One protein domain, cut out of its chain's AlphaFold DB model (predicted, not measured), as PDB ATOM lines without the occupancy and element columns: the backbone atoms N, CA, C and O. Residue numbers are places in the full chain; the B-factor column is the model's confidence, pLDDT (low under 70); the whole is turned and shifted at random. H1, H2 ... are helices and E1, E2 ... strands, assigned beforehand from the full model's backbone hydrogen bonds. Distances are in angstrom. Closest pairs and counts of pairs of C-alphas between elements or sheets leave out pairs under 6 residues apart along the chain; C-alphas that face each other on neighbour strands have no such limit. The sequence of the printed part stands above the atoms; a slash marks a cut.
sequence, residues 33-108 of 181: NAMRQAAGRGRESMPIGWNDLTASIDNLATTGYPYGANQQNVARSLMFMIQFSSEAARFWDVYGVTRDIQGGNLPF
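Overview. This is residues 33 to 108 of the 181 residues of an uncharacterized protein of Streptomyces sp. CB01881 (UniProt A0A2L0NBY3). What shape? H1 and H2 pack on opposite sides of the long helix H3, and H4 makes a corner at its last end. What builds it? The 76 printed residues, mostly helix, have four named helices and one strand, in the order H1, E1, H2, H3, H4. The whole is compact, radius of gyration of the C-alphas 12.4 A, spans 34 by 24 by 19 A.

Arrangement. What touches what? H1, H2 and H4, residues 33 to 39, 50 to 62 and 92 to 102, touch H3, residues 68 to 90, at steep tilts of 51, 57 and 60 degrees. Their closest C-alphas are 39 and 72, 4.4 A, 56 and 77, 4.4 A, and 95 and 88, 4.2 A. Which backbones pair? Every O i to N i+4 pair is within hydrogen-bond range in H1, H2 and H4; in H3, 15 of 19 are.

Along the chain. Which anchors help? H1 begins at C-alpha 33, (-23.933, -16.156, -42.834); H4 ends at C-alpha 102, (-3.780, -2.173, -30.905). Any strand? E1, residues 47 to 49, pairs with no named strand.

Size, cuts and confidence. Any cut? The printed part has no cut. Low confidence? No printed residue is under 70.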
ATOM      1  N   ASN A  33     -22.631 -16.488 -42.238       85.75
ATOM      2  CA  ASN A  33     -23.933 -16.156 -42.834       85.75
ATOM      3  C   ASN A  33     -25.015 -15.888 -41.778       85.75
ATOM      4  O   ASN A  33     -25.759 -14.909 -41.873       85.75
ATOM      5  N   ALA A  34     -25.113 -16.743 -40.757       87.94
ATOM      6  CA  ALA A  34     -26.066 -16.562 -39.665       87.94
ATOM      7  C   ALA A  34     -25.746 -15.301 -38.847       87.94
ATOM      8  O   ALA A  34     -26.652 -14.540 -38.496       87.94
ATOM      9  N   MET A  35     -24.461 -15.036 -38.599       90.12
ATOM     10  CA  MET A  35     -24.022 -13.811 -37.931       90.12
ATOM     11  C   MET A  35     -24.278 -12.566 -38.780       90.12
ATOM     12  O   MET A  35     -24.719 -11.566 -38.229       90.12
ATOM     13  N   ARG A  36     -24.076 -12.609 -40.100       91.06
ATOM     14  CA  ARG A  36     -24.357 -11.520 -41.048       91.06
ATOM     15  C   ARG A  36     -25.833 -11.163 -41.054       91.06
ATOM     16  O   ARG A  36     -26.178  -9.985 -40.958       91.06
ATOM     17  N   GLN A  37     -26.702 -12.173 -41.090       91.44
ATOM     18  CA  GLN A  37     -28.146 -11.977 -40.974       91.44
ATOM     19  C   GLN A  37     -28.510 -11.319 -39.637       91.44
ATOM     20  O   GLN A  37     -29.231 -10.322 -39.623       91.44
ATOM     21  N   ALA A  38     -27.965 -11.810 -38.521       92.06
ATOM     22  CA  ALA A  38     -28.226 -11.237 -37.202       92.06
ATOM     23  C   ALA A  38     -27.646  -9.817 -37.033       92.06
ATOM     24  O   ALA A  38     -28.288  -8.950 -36.444       92.06
ATOM     25  N   ALA A  39     -26.460  -9.556 -37.582       92.44
ATOM     26  CA  ALA A  39     -25.760  -8.273 -37.542       92.44
ATOM     27  C   ALA A  39     -26.364  -7.224 -38.491       92.44
ATOM     28  O   ALA A  39     -26.056  -6.030 -38.371       92.44
ATOM     29  N   GLY A  40     -27.199  -7.650 -39.444       93.31
ATOM     30  CA  GLY A  40     -27.752  -6.806 -40.505       93.31
ATOM     31  C   GLY A  40     -26.691  -6.222 -41.443       93.31
ATOM     32  O   GLY A  40     -26.965  -5.235 -42.118       93.31
ATOM     33  N   ARG A  41     -25.471  -6.771 -41.427       90.44
ATOM     34  CA  ARG A  41     -24.335  -6.365 -42.263       90.44
ATOM     35  C   ARG A  41     -23.284  -7.472 -42.298       90.44
ATOM     36  O   ARG A  41     -23.196  -8.242 -41.342       90.44
ATOM     37  N   GLY A  42     -22.502  -7.538 -43.372       88.88
ATOM     38  CA  GLY A  42     -21.373  -8.460 -43.479       88.88
ATOM     39  C   GLY A  42     -20.043  -7.828 -43.058       88.88
ATOM     40  O   GLY A  42     -19.970  -6.636 -42.728       88.88
ATOM     41  N   ARG A  43     -18.988  -8.642 -43.070       88.62
ATOM     42  CA  ARG A  43     -17.623  -8.270 -42.655       88.62
ATOM     43  C   ARG A  43     -16.983  -7.225 -43.560       88.62
ATOM     44  O   ARG A  43     -16.204  -6.400 -43.091       88.62
ATOM     45  N   GLU A  44     -17.378  -7.197 -44.827       88.06
ATOM     46  CA  GLU A  44     -17.002  -6.195 -45.825       88.06
ATOM     47  C   GLU A  44     -17.404  -4.764 -45.436       88.06
ATOM     48  O   GLU A  44     -16.888  -3.799 -45.984       88.06
ATOM     49  N   SER A  45     -18.326  -4.620 -44.483       90.56
ATOM     50  CA  SER A  45     -18.861  -3.333 -44.017       90.56
ATOM     51  C   SER A  45     -18.709  -3.143 -42.504       90.56
ATOM     52  O   SER A  45     -19.350  -2.278 -41.897       90.56
ATOM     53  N   MET A  46     -17.893  -3.986 -41.867       91.19
ATOM     54  CA  MET A  46     -17.617  -3.907 -40.442       91.19
ATOM     55  C   MET A  46     -16.427  -2.965 -40.202       91.19
ATOM     56  O   MET A  46     -15.325  -3.284 -40.633       91.19
ATOM     57  N   PRO A  47     -16.610  -1.820 -39.524       92.62
ATOM     58  CA  PRO A  47     -15.495  -0.963 -39.149       92.62
ATOM     59  C   PRO A  47     -14.537  -1.714 -38.221       92.62
ATOM     60  O   PRO A  47     -14.972  -2.454 -37.334       92.62
ATOM     61  N   ILE A  48     -13.240  -1.535 -38.458       92.94
ATOM     62  CA  ILE A  48     -12.154  -2.142 -37.692       92.94
ATOM     63  C   ILE A  48     -11.255  -1.022 -37.184       92.94
ATOM     64  O   ILE A  48     -10.525  -0.398 -37.951       92.94
ATOM     65  N   GLY A  49     -11.308  -0.781 -35.881       94.00
ATOM     66  CA  GLY A  49     -10.506   0.219 -35.191       94.00
ATOM     67  C   GLY A  49     -10.444  -0.080 -33.697       94.00
ATOM     68  O   GLY A  49     -11.177  -0.933 -33.190       94.00
ATOM     69  N   TRP A  50      -9.577   0.634 -32.977       93.31
ATOM     70  CA  TRP A  50      -9.434   0.457 -31.529       93.31
ATOM     71  C   TRP A  50     -10.756   0.669 -30.778       93.31
ATOM     72  O   TRP A  50     -11.137  -0.150 -29.946       93.31
ATOM     73  N   ASN A  51     -11.490   1.731 -31.120       93.19
ATOM     74  CA  ASN A  51     -12.776   2.034 -30.491       93.19
ATOM     75  C   ASN A  51     -13.824   0.942 -30.764       93.19
ATOM     76  O   ASN A  51     -14.628   0.639 -29.887       93.19
ATOM     77  N   ASP A  52     -13.813   0.341 -31.958       93.75
ATOM     78  CA  ASP A  52     -14.720  -0.753 -32.319       93.75
ATOM     79  C   ASP A  52     -14.379  -2.040 -31.557       93.75
ATOM     80  O   ASP A  52     -15.285  -2.752 -31.116       93.75
ATOM     81  N   LEU A  53     -13.086  -2.311 -31.337       92.50
ATOM     82  CA  LEU A  53     -12.623  -3.407 -30.486       92.50
ATOM     83  C   LEU A  53     -13.097  -3.212 -29.041       92.50
ATOM     84  O   LEU A  53     -13.733  -4.107 -28.485       92.50
ATOM     85  N   THR A  54     -12.826  -2.051 -28.436       93.50
ATOM     86  CA  THR A  54     -13.230  -1.783 -27.046       93.50
ATOM     87  C   THR A  54     -14.746  -1.792 -26.897       93.50
ATOM     88  O   THR A  54     -15.259  -2.430 -25.985       93.50
ATOM     89  N   ALA A  55     -15.479  -1.188 -27.838       93.69
ATOM     90  CA  ALA A  55     -16.938  -1.206 -27.830       93.69
ATOM     91  C   ALA A  55     -17.503  -2.626 -27.982       93.69
ATOM     92  O   ALA A  55     -18.505  -2.952 -27.349       93.69
ATOM     93  N   SER A  56     -16.867  -3.485 -28.788       95.06
ATOM     94  CA  SER A  56     -17.271  -4.889 -28.936       95.06
ATOM     95  C   SER A  56     -17.046  -5.678 -27.647       95.06
ATOM     96  O   SER A  56     -17.921  -6.445 -27.244       95.06
ATOM     97  N   ILE A  57     -15.910  -5.467 -26.975       93.88
ATOM     98  CA  ILE A  57     -15.611  -6.081 -25.675       93.88
ATOM     99  C   ILE A  57     -16.620  -5.616 -24.627       93.88
ATOM    100  O   ILE A  57     -17.254  -6.455 -23.989       93.88
ATOM    101  N   ASP A  58     -16.814  -4.303 -24.489       94.06
ATOM    102  CA  ASP A  58     -17.736  -3.723 -23.513       94.06
ATOM    103  C   ASP A  58     -19.161  -4.226 -23.753       94.06
ATOM    104  O   ASP A  58     -19.812  -4.720 -22.832       94.06
ATOM    105  N   ASN A  59     -19.628  -4.210 -25.005       93.25
ATOM    106  CA  ASN A  59     -20.952  -4.710 -25.355       93.25
ATOM    107  C   ASN A  59     -21.126  -6.190 -24.973       93.25
ATOM    108  O   ASN A  59     -22.152  -6.546 -24.393       93.25
ATOM    109  N   LEU A  60     -20.143  -7.054 -25.245       91.88
ATOM    110  CA  LEU A  60     -20.213  -8.471 -24.865       91.88
ATOM    111  C   LEU A  60     -20.113  -8.685 -23.350       91.88
ATOM    112  O   LEU A  60     -20.768  -9.583 -22.827       91.88
ATOM    113  N   ALA A  61     -19.341  -7.859 -22.645       90.06
ATOM    114  CA  ALA A  61     -19.173  -7.949 -21.199       90.06
ATOM    115  C   ALA A  61     -20.408  -7.460 -20.427       90.06
ATOM    116  O   ALA A  61     -20.728  -8.004 -19.370       90.06
ATOM    117  N   THR A  62     -21.114  -6.446 -20.938       88.00
ATOM    118  CA  THR A  62     -22.243  -5.819 -20.229       88.00
ATOM    119  C   THR A  62     -23.618  -6.300 -20.687       88.00
ATOM    120  O   THR A  62     -24.616  -6.027 -20.016       88.00
ATOM    121  N   THR A  63     -23.723  -7.001 -21.823       86.00
ATOM    122  CA  THR A  63     -25.024  -7.467 -22.326       86.00
ATOM    123  C   THR A  63     -25.555  -8.632 -21.491       86.00
ATOM    124  O   THR A  63     -25.197  -9.786 -21.697       86.00
ATOM    125  N   GLY A  64     -26.497  -8.339 -20.592       79.94
ATOM    126  CA  GLY A  64     -27.210  -9.361 -19.815       79.94
ATOM    127  C   GLY A  64     -28.304 -10.114 -20.589       79.94
ATOM    128  O   GLY A  64     -28.758 -11.162 -20.134       79.94
ATOM    129  N   TYR A  65     -28.746  -9.598 -21.746       84.19
ATOM    130  CA  TYR A  65     -29.795 -10.210 -22.573       84.19
ATOM    131  C   TYR A  65     -29.492 -10.050 -24.078       84.19
ATOM    132  O   TYR A  65     -29.713  -8.965 -24.627       84.19
ATOM    133  N   PRO A  66     -28.995 -11.101 -24.761       83.62
ATOM    134  CA  PRO A  66     -28.474 -11.016 -26.131       83.62
ATOM    135  C   PRO A  66     -29.537 -11.144 -27.241       83.62
ATOM    136  O   PRO A  66     -29.206 -11.495 -28.373       83.62
ATOM    137  N   TYR A  67     -30.812 -10.872 -26.948       84.75
ATOM    138  CA  TYR A  67     -31.924 -11.039 -27.894       84.75
ATOM    139  C   TYR A  67     -32.647  -9.715 -28.182       84.75
ATOM    140  O   TYR A  67     -32.401  -8.692 -27.538       84.75
ATOM    141  N   GLY A  68     -33.563  -9.730 -29.156       84.94
ATOM    142  CA  GLY A  68     -34.363  -8.561 -29.526       84.94
ATOM    143  C   GLY A  68     -33.489  -7.419 -30.049       84.94
ATOM    144  O   GLY A  68     -32.652  -7.631 -30.922       84.94
ATOM    145  N   ALA A  69     -33.653  -6.217 -29.489       81.94
ATOM    146  CA  ALA A  69     -32.903  -5.027 -29.906       81.94
ATOM    147  C   ALA A  69     -31.374  -5.172 -29.753       81.94
ATOM    148  O   ALA A  69     -30.622  -4.557 -30.506       81.94
ATOM    149  N   ASN A  70     -30.906  -6.021 -28.829       87.00
ATOM    150  CA  ASN A  70     -29.477  -6.230 -28.581       87.00
ATOM    151  C   ASN A  70     -28.845  -7.265 -29.518       87.00
ATOM    152  O   ASN A  70     -27.624  -7.270 -29.678       87.00
ATOM    153  N   GLN A  71     -29.654  -8.124 -30.152       91.00
ATOM    154  CA  GLN A  71     -29.170  -9.233 -30.981       91.00
ATOM    155  C   GLN A  71     -28.198  -8.746 -32.058       91.00
ATOM    156  O   GLN A  71     -27.151  -9.352 -32.275       91.00
ATOM    157  N   GLN A  72     -28.519  -7.619 -32.693       93.88
ATOM    158  CA  GLN A  72     -27.701  -7.051 -33.754       93.88
ATOM    159  C   GLN A  72     -26.313  -6.623 -33.260       93.88
ATOM    160  O   GLN A  72     -25.307  -6.933 -33.899       93.88
ATOM    161  N   ASN A  73     -26.241  -5.936 -32.120       92.62
ATOM    162  CA  ASN A  73     -24.972  -5.463 -31.566       92.62
ATOM    163  C   ASN A  73     -24.120  -6.625 -31.050       92.62
ATOM    164  O   ASN A  73     -22.910  -6.639 -31.272       92.62
ATOM    165  N   VAL A  74     -24.750  -7.631 -30.436       94.00
ATOM    166  CA  VAL A  74     -24.072  -8.867 -30.018       94.00
ATOM    167  C   VAL A  74     -23.499  -9.603 -31.226       94.00
ATOM    168  O   VAL A  74     -22.319  -9.933 -31.214       94.00
ATOM    169  N   ALA A  75     -24.279  -9.798 -32.294       94.31
ATOM    170  CA  ALA A  75     -23.802 -10.457 -33.510       94.31
ATOM    171  C   ALA A  75     -22.618  -9.713 -34.150       94.31
ATOM    172  O   ALA A  75     -21.631 -10.341 -34.528       94.31
ATOM    173  N   ARG A  76     -22.669  -8.375 -34.209       94.56
ATOM    174  CA  ARG A  76     -21.555  -7.541 -34.696       94.56
ATOM    175  C   ARG A  76     -20.307  -7.678 -33.828       94.56
ATOM    176  O   ARG A  76     -19.218  -7.834 -34.363       94.56
ATOM    177  N   SER A  77     -20.475  -7.644 -32.508       95.25
ATOM    178  CA  SER A  77     -19.356  -7.752 -31.566       95.25
ATOM    179  C   SER A  77     -18.720  -9.140 -31.626       95.25
ATOM    180  O   SER A  77     -17.503  -9.256 -31.648       95.25
ATOM    181  N   LEU A  78     -19.526 -10.204 -31.726       94.31
ATOM    182  CA  LEU A  78     -19.026 -11.569 -31.908       94.31
ATOM    183  C   LEU A  78     -18.273 -11.724 -33.229       94.31
ATOM    184  O   LEU A  78     -17.168 -12.255 -33.229       94.31
ATOM    185  N   MET A  79     -18.832 -11.223 -34.332       92.69
ATOM    186  CA  MET A  79     -18.169 -11.242 -35.639       92.69
ATOM    187  C   MET A  79     -16.811 -10.527 -35.587       92.69
ATOM    188  O   MET A  79     -15.822 -11.065 -36.084       92.69
ATOM    189  N   PHE A  80     -16.739  -9.372 -34.918       94.12
ATOM    190  CA  PHE A  80     -15.483  -8.661 -34.680       94.12
ATOM    191  C   PHE A  80     -14.500  -9.503 -33.863       94.12
ATOM    192  O   PHE A  80     -13.349  -9.670 -34.261       94.12
ATOM    193  N   MET A  81     -14.941 -10.068 -32.736       94.75
ATOM    194  CA  MET A  81     -14.065 -10.849 -31.862       94.75
ATOM    195  C   MET A  81     -13.545 -12.118 -32.537       94.75
ATOM    196  O   MET A  81     -12.396 -12.491 -32.307       94.75
ATOM    197  N   ILE A  82     -14.339 -12.767 -33.393       92.81
ATOM    198  CA  ILE A  82     -13.889 -13.923 -34.179       92.81
ATOM    199  C   ILE A  82     -12.806 -13.495 -35.173       92.81
ATOM    200  O   ILE A  82     -11.762 -14.145 -35.226       92.81
ATOM    201  N   GLN A  83     -12.995 -12.376 -35.881       90.75
ATOM    202  CA  GLN A  83     -11.974 -11.818 -36.773       90.75
ATOM    203  C   GLN A  83     -10.672 -11.522 -36.010       90.75
ATOM    204  O   GLN A  83      -9.584 -11.920 -36.420       90.75
ATOM    205  N   PHE A  84     -10.795 -10.865 -34.859       91.62
ATOM    206  CA  PHE A  84      -9.670 -10.410 -34.048       91.62
ATOM    207  C   PHE A  84      -8.890 -11.542 -33.367       91.62
ATOM    208  O   PHE A  84      -7.707 -11.392 -33.081       91.62
ATOM    209  N   SER A  85      -9.540 -12.668 -33.070       92.12
ATOM    210  CA  SER A  85      -8.916 -13.787 -32.357       92.12
ATOM    211  C   SER A  85      -8.663 -14.976 -33.277       92.12
ATOM    212  O   SER A  85      -7.513 -15.289 -33.577       92.12
ATOM    213  N   SER A  86      -9.727 -15.622 -33.750       91.56
ATOM    214  CA  SER A  86      -9.646 -16.824 -34.578       91.56
ATOM    215  C   SER A  86      -8.974 -16.552 -35.920       91.56
ATOM    216  O   SER A  86      -8.062 -17.288 -36.290       91.56
ATOM    217  N   GLU A  87      -9.377 -15.500 -36.638       92.00
ATOM    218  CA  GLU A  87      -8.793 -15.228 -37.959       92.00
ATOM    219  C   GLU A  87      -7.389 -14.620 -37.849       92.00
ATOM    220  O   GLU A  87      -6.497 -15.021 -38.594       92.00
ATOM    221  N   ALA A  88      -7.132 -13.761 -36.857       92.56
ATOM    222  CA  ALA A  88      -5.779 -13.277 -36.560       92.56
ATOM    223  C   ALA A  88      -4.805 -14.409 -36.186       92.56
ATOM    224  O   ALA A  88      -3.624 -14.343 -36.515       92.56
ATOM    225  N   ALA A  89      -5.279 -15.472 -35.531       93.25
ATOM    226  CA  ALA A  89      -4.452 -16.643 -35.238       93.25
ATOM    227  C   ALA A  89      -4.157 -17.502 -36.482       93.25
ATOM    228  O   ALA A  89      -3.174 -18.242 -36.493       93.25
ATOM    229  N   ARG A  90      -5.001 -17.430 -37.521       92.75
ATOM    230  CA  ARG A  90      -4.858 -18.211 -38.760       92.75
ATOM    231  C   ARG A  90      -4.067 -17.480 -39.836       92.75
ATOM    232  O   ARG A  90      -3.281 -18.130 -40.524       92.75
ATOM    233  N   PHE A  91      -4.249 -16.168 -39.976       94.19
ATOM    234  CA  PHE A  91      -3.743 -15.377 -41.101       94.19
ATOM    235  C   PHE A  91      -2.873 -14.208 -40.636       94.19
ATOM    236  O   PHE A  91      -3.299 -13.372 -39.835       94.19
ATOM    237  N   TRP A  92      -1.666 -14.099 -41.200       93.62
ATOM    238  CA  TRP A  92      -0.720 -13.037 -40.838       93.62
ATOM    239  C   TRP A  92      -1.231 -11.635 -41.168       93.62
ATOM    240  O   TRP A  92      -0.907 -10.687 -40.454       93.62
ATOM    241  N   ASP A  93      -2.038 -11.501 -42.221       90.50
ATOM    242  CA  ASP A  93      -2.587 -10.210 -42.646       90.50
ATOM    243  C   ASP A  93      -3.589  -9.666 -41.612       90.50
ATOM    244  O   ASP A  93      -3.458  -8.539 -41.130       90.50
ATOM    245  N   VAL A  94      -4.514 -10.514 -41.142       90.44
ATOM    246  CA  VAL A  94      -5.466 -10.159 -40.069       90.44
ATOM    247  C   VAL A  94      -4.743  -9.865 -38.762       90.44
ATOM    248  O   VAL A  94      -5.108  -8.921 -38.055       90.44
ATOM    249  N   TYR A  95      -3.700 -10.636 -38.440       92.00
ATOM    250  CA  TYR A  95      -2.843 -10.337 -37.297       92.00
ATOM    251  C   TYR A  95      -2.187  -8.957 -37.428       92.00
ATOM    252  O   TYR A  95      -2.157  -8.200 -36.461       92.00
ATOM    253  N   GLY A  96      -1.696  -8.605 -38.618       91.00
ATOM    254  CA  GLY A  96      -1.124  -7.292 -38.906       91.00
ATOM    255  C   GLY A  96      -2.109  -6.153 -38.647       91.00
ATOM    256  O   GLY A  96      -1.770  -5.228 -37.911       91.00
ATOM    257  N   VAL A  97      -3.333  -6.264 -39.175       90.25
ATOM    258  CA  VAL A  97      -4.430  -5.300 -38.951       90.25
ATOM    259  C   VAL A  97      -4.762  -5.178 -37.463       90.25
ATOM    260  O   VAL A  97      -4.840  -4.078 -36.922       90.25
ATOM    261  N   THR A  98      -4.908  -6.317 -36.787       88.50
ATOM    262  CA  THR A  98      -5.180  -6.405 -35.345       88.50
ATOM    263  C   THR A  98      -4.084  -5.713 -34.534       88.50
ATOM    264  O   THR A  98      -4.371  -4.897 -33.660       88.50
ATOM    265  N   ARG A  99      -2.817  -5.987 -34.852       91.69
ATOM    266  CA  ARG A  99      -1.665  -5.366 -34.196       91.69
ATOM    267  C   ARG A  99      -1.623  -3.858 -34.434       91.69
ATOM    268  O   ARG A  99      -1.256  -3.127 -33.519       91.69
ATOM    269  N   ASP A 100      -1.977  -3.399 -35.632       91.06
ATOM    270  CA  ASP A 100      -1.976  -1.973 -35.968       91.06
ATOM    271  C   ASP A 100      -3.023  -1.212 -35.143       91.06
ATOM    272  O   ASP A 100      -2.681  -0.256 -34.447       91.06
ATOM    273  N   ILE A 101      -4.268  -1.704 -35.087       91.00
ATOM    274  CA  ILE A 101      -5.317  -1.068 -34.269       91.00
ATOM    275  C   ILE A 101      -5.028  -1.142 -32.762       91.00
ATOM    276  O   ILE A 101      -5.497  -0.296 -32.011       91.00
ATOM    277  N   GLN A 102      -4.252  -2.126 -32.294       88.56
ATOM    278  CA  GLN A 102      -3.780  -2.173 -30.905       88.56
ATOM    279  C   GLN A 102      -2.641  -1.178 -30.628       88.56
ATOM    280  O   GLN A 102      -2.427  -0.797 -29.478       88.56
ATOM    281  N   GLY A 103      -1.903  -0.763 -31.660       86.81
ATOM    282  CA  GLY A 103      -0.794   0.185 -31.560       86.81
ATOM    283  C   GLY A 103      -1.227   1.639 -31.338       86.81
ATOM    284  O   GLY A 103      -0.392   2.469 -30.975       86.81
ATOM    285  N   GLY A 104      -2.511   1.959 -31.522       77.50
ATOM    286  CA  GLY A 104      -3.076   3.274 -31.221       77.50
ATOM    287  C   GLY A 104      -4.454   3.506 -31.842       77.50
ATOM    288  O   GLY A 104      -4.981   2.679 -32.572       77.50
ATOM    289  N   ASN A 105      -5.034   4.682 -31.586       73.19
ATOM    290  CA  ASN A 105      -6.419   4.999 -31.975       73.19
ATOM    291  C   ASN A 105      -6.563   5.574 -33.399       73.19
ATOM    292  O   ASN A 105      -7.655   5.994 -33.773       73.19
ATOM    293  N   LEU A 106      -5.465   5.679 -34.156       81.62
ATOM    294  CA  LEU A 106      -5.454   6.279 -35.498       81.62
ATOM    295  C   LEU A 106      -5.758   5.275 -36.623       81.62
ATOM    296  O   LEU A 106      -6.473   5.663 -37.548       81.62
ATOM    297  N   PRO A 107      -5.257   4.023 -36.588       87.44
ATOM    298  CA  PRO A 107      -5.600   3.035 -37.599       87.44
ATOM    299  C   PRO A 107      -7.093   2.706 -37.578       87.44
ATOM    300  O   PRO A 107      -7.667   2.350 -36.545       87.44
ATOM    301  N   PHE A 108      -7.714   2.841 -38.745       89.69
ATOM    302  CA  PHE A 108      -9.121   2.556 -38.970       89.69
ATOM    303  C   PHE A 108      -9.303   1.977 -40.368       89.69
ATOM    304  O   PHE A 108      -8.823   2.542 -41.354       89.69
TER     305      PHE A 108